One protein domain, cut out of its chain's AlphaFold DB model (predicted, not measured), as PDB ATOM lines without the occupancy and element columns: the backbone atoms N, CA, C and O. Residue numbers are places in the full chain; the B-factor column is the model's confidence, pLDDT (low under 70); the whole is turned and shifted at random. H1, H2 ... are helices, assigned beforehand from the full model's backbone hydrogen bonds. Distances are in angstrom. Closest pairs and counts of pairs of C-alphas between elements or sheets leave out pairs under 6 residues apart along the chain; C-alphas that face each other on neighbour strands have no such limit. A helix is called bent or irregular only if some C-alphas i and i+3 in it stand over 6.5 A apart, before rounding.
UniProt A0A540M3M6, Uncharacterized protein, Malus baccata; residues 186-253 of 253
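This is residues 186 to 253 of the 253 residues of an uncharacterized protein of Malus baccata (UniProt A0A540M3M6). Four helices form a small cluster: H1, the longest, has H2 folded back on it as a helical hairpin, and the short H3 and H4 also pack on it. A long low-confidence tail leads away to H5, which touches no helix; residues 241 to 247 stick out, and the tail makes much of the length. The printed part has 68 residues with five named helices, H1 to H5 in order, and no named strand: all helix. It is loose, with a radius of gyration of the C-alphas of 14.0 A, and spans 42 by 23 by 18 A.

Find C-alpha 186 at (18.872, -21.912, 28.745); from there H1 runs 18.2 A to residue 198. H2, residues 202 to 211, measures 14.2 A. H3 is residues 213 to 217 and H4 residues 226 to 232. H5, residues 245 to 251, ends with C-alpha 251 at (51.425, -13.816, 19.397); it is neither bent nor irregular, but only just: C-alphas 247 and 250 are 6.0 A apart.

Start at H1. It touches H2, closest at the C-alphas of Ile 193 and Ala 205, 4.3 A, at a steep tilt of 40 degrees, opposite ways. It touches H4, closest at C-alphas 194 and 226, 4.6 A, at a shallow tilt of 27 degrees, the same way. H3 touches H1, closest at C-alphas 215 and 190, 5.8 A, and H4, closest at C-alphas 216 and 227, 5.4 A. H2 and H4 are apart. In H1, H2 and H4 every O i to N i+4 pair is within hydrogen-bond range; H3 has 0 of 1 but 2 of 2 O i to N i+3 pairs, H5 0 of 3 and 2 of 4.

The farthest C-alphas, Val 186 and Leu 245, are 42.1 A apart. The printed part has no cut; the link from H4 to H5 is long, 12 residues. Residues 233 to 253 are under 70 in pLDDT.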
ATOM      1  N   VAL A 186      17.548 -22.095  28.116       93.62
ATOM      2  CA  VAL A 186      18.872 -21.912  28.745       93.62
ATOM      3  C   VAL A 186      19.724 -23.182  28.661       93.62
ATOM      4  O   VAL A 186      20.898 -23.096  28.310       93.62
ATOM      5  N   ILE A 187      19.130 -24.352  28.915       94.25
ATOM      6  CA  ILE A 187      19.814 -25.651  28.825       94.25
ATOM      7  C   ILE A 187      20.308 -25.970  27.405       94.25
ATOM      8  O   ILE A 187      21.397 -26.512  27.228       94.25
ATOM      9  N   ASP A 188      19.538 -25.593  26.382       95.31
ATOM     10  CA  ASP A 188      19.897 -25.789  24.976       95.31
ATOM     11  C   ASP A 188      20.993 -24.805  24.549       95.31
ATOM     12  O   ASP A 188      21.936 -25.181  23.858       95.31
ATOM     13  N   ALA A 189      20.927 -23.557  25.015       95.75
ATOM     14  CA  ALA A 189      21.963 -22.563  24.763       95.75
ATOM     15  C   ALA A 189      23.291 -22.931  25.454       95.75
ATOM     16  O   ALA A 189      24.356 -22.786  24.855       95.75
ATOM     17  N   ALA A 190      23.246 -23.471  26.677       95.38
ATOM     18  CA  ALA A 190      24.424 -24.020  27.350       95.38
ATOM     19  C   ALA A 190      25.018 -25.203  26.567       95.38
ATOM     20  O   ALA A 190      26.230 -25.249  26.355       95.38
ATOM     21  N   GLN A 191      24.167 -26.101  26.056       95.88
ATOM     22  CA  GLN A 191      24.588 -27.208  25.196       95.88
ATOM     23  C   GLN A 191      25.249 -26.716  23.894       95.88
ATOM     24  O   GLN A 191      26.295 -27.237  23.517       95.88
ATOM     25  N   LEU A 192      24.715 -25.671  23.243       95.94
ATOM     26  CA  LEU A 192      25.334 -25.062  22.054       95.94
ATOM     27  C   LEU A 192      26.750 -24.553  22.331       95.94
ATOM     28  O   LEU A 192      27.654 -24.768  21.520       95.94
ATOM     29  N   ILE A 193      26.951 -23.887  23.470       95.50
ATOM     30  CA  ILE A 193      28.266 -23.374  23.871       95.50
ATOM     31  C   ILE A 193      29.217 -24.538  24.165       95.50
ATOM     32  O   ILE A 193      30.354 -24.538  23.689       95.50
ATOM     33  N   PHE A 194      28.750 -25.544  24.912       93.50
ATOM     34  CA  PHE A 194      29.519 -26.751  25.202       93.50
ATOM     35  C   PHE A 194      29.981 -27.443  23.913       93.50
ATOM     36  O   PHE A 194      31.175 -27.709  23.750       93.50
ATOM     37  N   ASP A 195      29.070 -27.678  22.967       93.44
ATOM     38  CA  ASP A 195      29.393 -28.312  21.688       93.44
ATOM     39  C   ASP A 195      30.308 -27.438  20.833       93.44
ATOM     40  O   ASP A 195      31.234 -27.957  20.209       93.44
ATOM     41  N   GLY A 196      30.132 -26.115  20.870       93.62
ATOM     42  CA  GLY A 196      31.048 -25.170  20.238       93.62
ATOM     43  C   GLY A 196      32.482 -25.303  20.754       93.62
ATOM     44  O   GLY A 196      33.421 -25.377  19.964       93.62
ATOM     45  N   PHE A 197      32.679 -25.426  22.067       90.75
ATOM     46  CA  PHE A 197      34.011 -25.635  22.643       90.75
ATOM     47  C   PHE A 197      34.574 -27.031  22.378       90.75
ATOM     48  O   PHE A 197      35.755 -27.164  22.056       90.75
ATOM     49  N   ARG A 198      33.742 -28.067  22.495       88.69
ATOM     50  CA  ARG A 198      34.134 -29.468  22.294       88.69
ATOM     51  C   ARG A 198      34.520 -29.762  20.844       88.69
ATOM     52  O   ARG A 198      35.449 -30.528  20.608       88.69
ATOM     53  N   LEU A 199      33.806 -29.170  19.887       89.94
ATOM     54  CA  LEU A 199      33.996 -29.379  18.448       89.94
ATOM     55  C   LEU A 199      34.823 -28.274  17.780       89.94
ATOM     56  O   LEU A 199      35.001 -28.314  16.566       89.94
ATOM     57  N   HIS A 200      35.330 -27.306  18.550       90.38
ATOM     58  CA  HIS A 200      36.081 -26.150  18.047       90.38
ATOM     59  C   HIS A 200      35.291 -25.278  17.040       90.38
ATOM     60  O   HIS A 200      35.860 -24.708  16.111       90.38
ATOM     61  N   ARG A 201      33.973 -25.151  17.246       92.06
ATOM     62  CA  ARG A 201      33.017 -24.339  16.469       92.06
ATOM     63  C   ARG A 201      32.569 -23.136  17.297       92.06
ATOM     64  O   ARG A 201      31.538 -23.162  17.967       92.06
ATOM     65  N   PHE A 202      33.410 -22.110  17.331       90.81
ATOM     66  CA  PHE A 202      33.290 -21.033  18.317       90.81
ATOM     67  C   PHE A 202      32.297 -19.928  17.960       90.81
ATOM     68  O   PHE A 202      31.966 -19.133  18.825       90.81
ATOM     69  N   ASP A 203      31.831 -19.849  16.723       94.25
ATOM     70  CA  ASP A 203      30.976 -18.771  16.222       94.25
ATOM     71  C   ASP A 203      29.654 -18.624  16.990       94.25
ATOM     72  O   ASP A 203      29.393 -17.561  17.553       94.25
ATOM     73  N   LEU A 204      28.854 -19.691  17.074       95.75
ATOM     74  CA  LEU A 204      27.572 -19.666  17.789       95.75
ATOM     75  C   LEU A 204      27.787 -19.500  19.296       95.75
ATOM     76  O   LEU A 204      27.089 -18.732  19.955       95.75
ATOM     77  N   ALA A 205      28.793 -20.193  19.837       94.75
ATOM     78  CA  ALA A 205      29.162 -20.101  21.245       94.75
ATOM     79  C   ALA A 205      29.559 -18.667  21.628       94.75
ATOM     80  O   ALA A 205      29.155 -18.162  22.674       94.75
ATOM     81  N   TRP A 206      30.331 -18.000  20.770       94.88
ATOM     82  CA  TRP A 206      30.780 -16.634  20.978       94.88
ATOM     83  C   TRP A 206      29.622 -15.641  20.917       94.88
ATOM     84  O   TRP A 206      29.488 -14.843  21.840       94.88
ATOM     85  N   ASP A 207      28.758 -15.715  19.898       96.38
ATOM     86  CA  ASP A 207      27.585 -14.834  19.799       96.38
ATOM     87  C   ASP A 207      26.671 -14.969  21.032       96.38
ATOM     88  O   ASP A 207      26.293 -13.961  21.638       96.38
ATOM     89  N   LEU A 208      26.412 -16.200  21.490       96.00
ATOM     90  CA  LEU A 208      25.616 -16.458  22.694       96.00
ATOM     91  C   LEU A 208      26.261 -15.897  23.967       96.00
ATOM     92  O   LEU A 208      25.567 -15.274  24.770       96.00
ATOM     93  N   ILE A 209      27.570 -16.084  24.168       95.19
ATOM     94  CA  ILE A 209      28.277 -15.567  25.352       95.19
ATOM     95  C   ILE A 209      28.315 -14.038  25.347       95.19
ATOM     96  O   ILE A 209      28.143 -13.427  26.399       95.19
ATOM     97  N   GLN A 210      28.521 -13.412  24.187       95.19
ATOM     98  CA  GLN A 210      28.550 -11.952  24.082       95.19
ATOM     99  C   GLN A 210      27.194 -11.335  24.441       95.19
ATOM    100  O   GLN A 210      27.141 -10.342  25.166       95.19
ATOM    101  N   ARG A 211      26.092 -11.942  23.986       94.75
ATOM    102  CA  ARG A 211      24.731 -11.471  24.291       94.75
ATOM    103  C   ARG A 211      24.290 -11.827  25.710       94.75
ATOM    104  O   ARG A 211      23.651 -11.019  26.380       94.75
ATOM    105  N   TYR A 212      24.653 -13.019  26.179       95.00
ATOM    106  CA  TYR A 212      24.211 -13.583  27.453       95.00
ATOM    107  C   TYR A 212      25.387 -14.201  28.228       95.00
ATOM    108  O   TYR A 212      25.474 -15.426  28.357       95.00
ATOM    109  N   PRO A 213      26.268 -13.388  28.844       93.44
ATOM    110  CA  PRO A 213      27.490 -13.882  29.491       93.44
ATOM    111  C   PRO A 213      27.262 -14.944  30.574       93.44
ATOM    112  O   PRO A 213      28.105 -15.811  30.797       93.44
ATOM    113  N   LYS A 214      26.097 -14.917  31.234       92.81
ATOM    114  CA  LYS A 214      25.717 -15.902  32.259       92.81
ATOM    115  C   LYS A 214      25.571 -17.324  31.705       92.81
ATOM    116  O   LYS A 214      25.719 -18.269  32.474       92.81
ATOM    117  N   LEU A 215      25.343 -17.489  30.398       93.12
ATOM    118  CA  LEU A 215      25.275 -18.805  29.757       93.12
ATOM    119  C   LEU A 215      26.595 -19.577  29.839       93.12
ATOM    120  O   LEU A 215      26.567 -20.801  29.892       93.12
ATOM    121  N   ALA A 216      27.740 -18.892  29.940       90.00
ATOM    122  CA  ALA A 216      29.034 -19.555  30.119       90.00
ATOM    123  C   ALA A 216      29.110 -20.385  31.418       90.00
ATOM    124  O   ALA A 216      29.908 -21.318  31.510       90.00
ATOM    125  N   MET A 217      28.275 -20.044  32.407       91.00
ATOM    126  CA  MET A 217      28.202 -20.684  33.723       91.00
ATOM    127  C   MET A 217      26.928 -21.523  33.927       91.00
ATOM    128  O   MET A 217      26.743 -22.080  35.007       91.00
ATOM    129  N   ALA A 218      26.038 -21.586  32.932       91.56
ATOM    130  CA  ALA A 218      24.840 -22.424  32.981       91.56
ATOM    131  C   ALA A 218      25.195 -23.902  32.757       91.56
ATOM    132  O   ALA A 218      26.251 -24.204  32.206       91.56
ATOM    133  N   THR A 219      24.316 -24.813  33.179       90.62
ATOM    134  CA  THR A 219      24.496 -26.248  32.940       90.62
ATOM    135  C   THR A 219      23.826 -26.695  31.641       90.62
ATOM    136  O   THR A 219      22.726 -26.241  31.313       90.62
ATOM    137  N   ASP A 220      24.503 -27.567  30.894       86.81
ATOM    138  CA  ASP A 220      23.957 -28.250  29.717       86.81
ATOM    139  C   ASP A 220      23.055 -29.441  30.112       86.81
ATOM    140  O   ASP A 220      22.712 -29.632  31.280       86.81
ATOM    141  N   LYS A 221      22.654 -30.262  29.131       84.50
ATOM    142  CA  LYS A 221      21.783 -31.436  29.349       84.50
ATOM    143  C   LYS A 221      22.426 -32.552  30.175       84.50
ATOM    144  O   LYS A 221      21.716 -33.448  30.620       84.50
ATOM    145  N   ASN A 222      23.741 -32.510  30.349       85.81
ATOM    146  CA  ASN A 222      24.540 -33.492  31.075       85.81
ATOM    147  C   ASN A 222      25.155 -32.880  32.347       85.81
ATOM    148  O   ASN A 222      26.153 -33.394  32.850       85.81
ATOM    149  N   ASP A 223      24.599 -31.765  32.831       86.25
ATOM    150  CA  ASP A 223      25.082 -31.004  33.985       86.25
ATOM    151  C   ASP A 223      26.514 -30.443  33.843       86.25
ATOM    152  O   ASP A 223      27.138 -30.040  34.830       86.25
ATOM    153  N   ASN A 224      27.048 -30.342  32.619       86.38
ATOM    154  CA  ASN A 224      28.343 -29.708  32.378       86.38
ATOM    155  C   ASN A 224      28.212 -28.189  32.341       86.38
ATOM    156  O   ASN A 224      27.265 -27.641  31.782       86.38
ATOM    157  N   ILE A 225      29.236 -27.503  32.846       89.19
ATOM    158  CA  ILE A 225      29.377 -26.053  32.711       89.19
ATOM    159  C   ILE A 225      30.315 -25.766  31.530       89.19
ATOM    160  O   ILE A 225      31.494 -26.135  31.611       89.19
ATOM    161  N   PRO A 226      29.869 -25.066  30.466       87.56
ATOM    162  CA  PRO A 226      30.679 -24.860  29.269       87.56
ATOM    163  C   PRO A 226      32.045 -24.222  29.542       87.56
ATOM    164  O   PRO A 226      33.047 -24.636  28.959       87.56
ATOM    165  N   LEU A 227      32.131 -23.261  30.471       85.62
ATOM    166  CA  LEU A 227      33.409 -22.641  30.830       85.62
ATOM    167  C   LEU A 227      34.392 -23.630  31.483       85.62
ATOM    168  O   LEU A 227      35.593 -23.563  31.220       85.62
ATOM    169  N   VAL A 228      33.900 -24.573  32.294       83.44
ATOM    170  CA  VAL A 228      34.731 -25.630  32.901       83.44
ATOM    171  C   VAL A 228      35.238 -26.589  31.825       83.44
ATOM    172  O   VAL A 228      36.410 -26.976  31.839       83.44
ATOM    173  N   THR A 229      34.387 -26.935  30.858       77.81
ATOM    174  CA  THR A 229      34.762 -27.749  29.696       77.81
ATOM    175  C   THR A 229      35.841 -27.067  28.863       77.81
ATOM    176  O   THR A 229      36.832 -27.708  28.517       77.81
ATOM    177  N   LEU A 230      35.695 -25.765  28.591       80.38
ATOM    178  CA  LEU A 230      36.721 -24.987  27.901       80.38
ATOM    179  C   LEU A 230      38.040 -25.027  28.678       80.38
ATOM    180  O   LEU A 230      39.061 -25.381  28.099       80.38
ATOM    181  N   ALA A 231      38.017 -24.731  29.984       79.50
ATOM    182  CA  ALA A 231      39.200 -24.730  30.856       79.50
ATOM    183  C   ALA A 231      39.917 -26.089  30.910       79.50
ATOM    184  O   ALA A 231      41.141 -26.149  31.014       79.50
ATOM    185  N   SER A 232      39.159 -27.178  30.788       70.62
ATOM    186  CA  SER A 232      39.677 -28.549  30.748       70.62
ATOM    187  C   SER A 232      40.181 -28.961  29.356       70.62
ATOM    188  O   SER A 232      40.870 -29.976  29.215       70.62
ATOM    189  N   ASN A 233      39.903 -28.169  28.316       67.12
ATOM    190  CA  ASN A 233      40.471 -28.358  26.992       67.12
ATOM    191  C   ASN A 233      41.929 -27.871  26.975       67.12
ATOM    192  O   ASN A 233      42.234 -26.703  26.731       67.12
ATOM    193  N   ARG A 234      42.856 -28.814  27.175       55.59
ATOM    194  CA  ARG A 234      44.320 -28.621  27.106       55.59
ATOM    195  C   ARG A 234      44.837 -27.971  25.813       55.59
ATOM    196  O   ARG A 234      46.006 -27.596  25.758       55.59
ATOM    197  N   PHE A 235      44.014 -27.879  24.767       53.88
ATOM    198  CA  PHE A 235      44.350 -27.233  23.496       53.88
ATOM    199  C   PHE A 235      43.835 -25.793  23.383       53.88
ATOM    200  O   PHE A 235      44.302 -25.068  22.511       53.88
ATOM    201  N   ALA A 236      42.916 -25.367  24.256       53.44
ATOM    202  CA  ALA A 236      42.358 -24.013  24.263       53.44
ATOM    203  C   ALA A 236      43.239 -23.001  25.020       53.44
ATOM    204  O   ALA A 236      43.126 -21.799  24.793       53.44
ATOM    205  N   PHE A 237      44.140 -23.473  25.890       54.47
ATOM    206  CA  PHE A 237      45.008 -22.617  26.700       54.47
ATOM    207  C   PHE A 237      46.488 -22.943  26.516       54.47
ATOM    208  O   PHE A 237      46.916 -24.097  26.558       54.47
ATOM    209  N   LYS A 238      47.294 -21.880  26.405       47.34
ATOM    210  CA  LYS A 238      48.761 -21.924  26.274       47.34
ATOM    211  C   LYS A 238      49.448 -22.658  27.441       47.34
ATOM    212  O   LYS A 238      50.543 -23.176  27.269       47.34
ATOM    213  N   SER A 239      48.799 -22.737  28.606       54.97
ATOM    214  CA  SER A 239      49.274 -23.438  29.810       54.97
ATOM    215  C   SER A 239      49.207 -24.971  29.724       54.97
ATOM    216  O   SER A 239      49.824 -25.643  30.544       54.97
ATOM    217  N   GLY A 240      48.493 -25.535  28.739       49.00
ATOM    218  CA  GLY A 240      48.320 -26.983  28.553       49.00
ATOM    219  C   GLY A 240      49.350 -27.661  27.638       49.00
ATOM    220  O   GLY A 240      49.292 -28.881  27.449       49.00
ATOM    221  N   ARG A 241      50.294 -26.904  27.058       45.25
ATOM    222  CA  ARG A 241      51.423 -27.422  26.266       45.25
ATOM    223  C   ARG A 241      52.734 -26.748  26.700       45.25
ATOM    224  O   ARG A 241      52.761 -25.524  26.805       45.25
ATOM    225  N   PRO A 242      53.846 -27.487  26.879       47.19
ATOM    226  CA  PRO A 242      55.167 -26.876  26.936       47.19
ATOM    227  C   PRO A 242      55.539 -26.406  25.521       47.19
ATOM    228  O   PRO A 242      56.082 -27.165  24.722       47.19
ATOM    229  N   LEU A 243      55.167 -25.174  25.174       54.03
ATOM    230  CA  LEU A 243      55.523 -24.568  23.888       54.03
ATOM    231  C   LEU A 243      57.001 -24.155  23.886       54.03
ATOM    232  O   LEU A 243      57.495 -23.587  24.867       54.03
ATOM    233  N   HIS A 244      57.696 -24.412  22.777       56.09
ATOM    234  CA  HIS A 244      59.084 -23.979  22.591       56.09
ATOM    235  C   HIS A 244      59.139 -22.481  22.252       56.09
ATOM    236  O   HIS A 244      58.171 -21.889  21.774       56.09
ATOM    237  N   LEU A 245      60.287 -21.853  22.527       54.03
ATOM    238  CA  LEU A 245      60.486 -20.394  22.553       54.03
ATOM    239  C   LEU A 245      59.958 -19.649  21.305       54.03
ATOM    240  O   LEU A 245      59.469 -18.529  21.425       54.03
ATOM    241  N   TRP A 246      59.993 -20.282  20.132       52.88
ATOM    242  CA  TRP A 246      59.591 -19.690  18.852       52.88
ATOM    243  C   TRP A 246      58.072 -19.502  18.692       52.88
ATOM    244  O   TRP A 246      57.638 -18.530  18.081       52.88
ATOM    245  N   GLU A 247      57.242 -20.332  19.331       54.25
ATOM    246  CA  GLU A 247      55.772 -20.198  19.299       54.25
ATOM    247  C   GLU A 247      55.270 -19.008  20.147       54.25
ATOM    248  O   GLU A 247      54.108 -18.602  20.062       54.25
ATOM    249  N   LYS A 248      56.141 -18.405  20.972       55.25
ATOM    250  CA  LYS A 248      55.826 -17.183  21.727       55.25
ATOM    251  C   LYS A 248      55.919 -15.911  20.882       55.25
ATOM    252  O   LYS A 248      55.262 -14.940  21.240       55.25
ATOM    253  N   LEU A 249      56.670 -15.919  19.778       55.41
ATOM    254  CA  LEU A 249      56.926 -14.718  18.973       55.41
ATOM    255  C   LEU A 249      55.807 -14.385  17.976       55.41
ATOM    256  O   LEU A 249      55.671 -13.234  17.590       55.41
ATOM    257  N   ILE A 250      54.949 -15.346  17.622       58.06
ATOM    258  CA  ILE A 250      53.851 -15.133  16.657       58.06
ATOM    259  C   ILE A 250      52.617 -14.467  17.313       58.06
ATOM    260  O   ILE A 250      51.711 -14.022  16.626       58.06
ATOM    261  N   TYR A 251      52.577 -14.353  18.647       48.03
ATOM    262  CA  TYR A 251      51.425 -13.816  19.397       48.03
ATOM    263  C   TYR A 251      51.633 -12.403  19.975       48.03
ATOM    264  O   TYR A 251      50.765 -11.912  20.694       48.03
ATOM    265  N   HIS A 252      52.767 -11.759  19.690       39.97
ATOM    266  CA  HIS A 252      53.054 -10.370  20.084       39.97
ATOM    267  C   HIS A 252      53.463  -9.487  18.890       39.97
ATOM    268  O   HIS A 252      54.188  -8.512  19.073       39.97
ATOM    269  N   GLY A 253      53.007  -9.835  17.683       37.03
ATOM    270  CA  GLY A 253      53.050  -8.968  16.502       37.03
ATOM    271  C   GLY A 253      51.668  -8.421  16.202       37.03
ATOM    272  O   GLY A 253      50.730  -9.249  16.203       37.03
TER     273      GLY A 253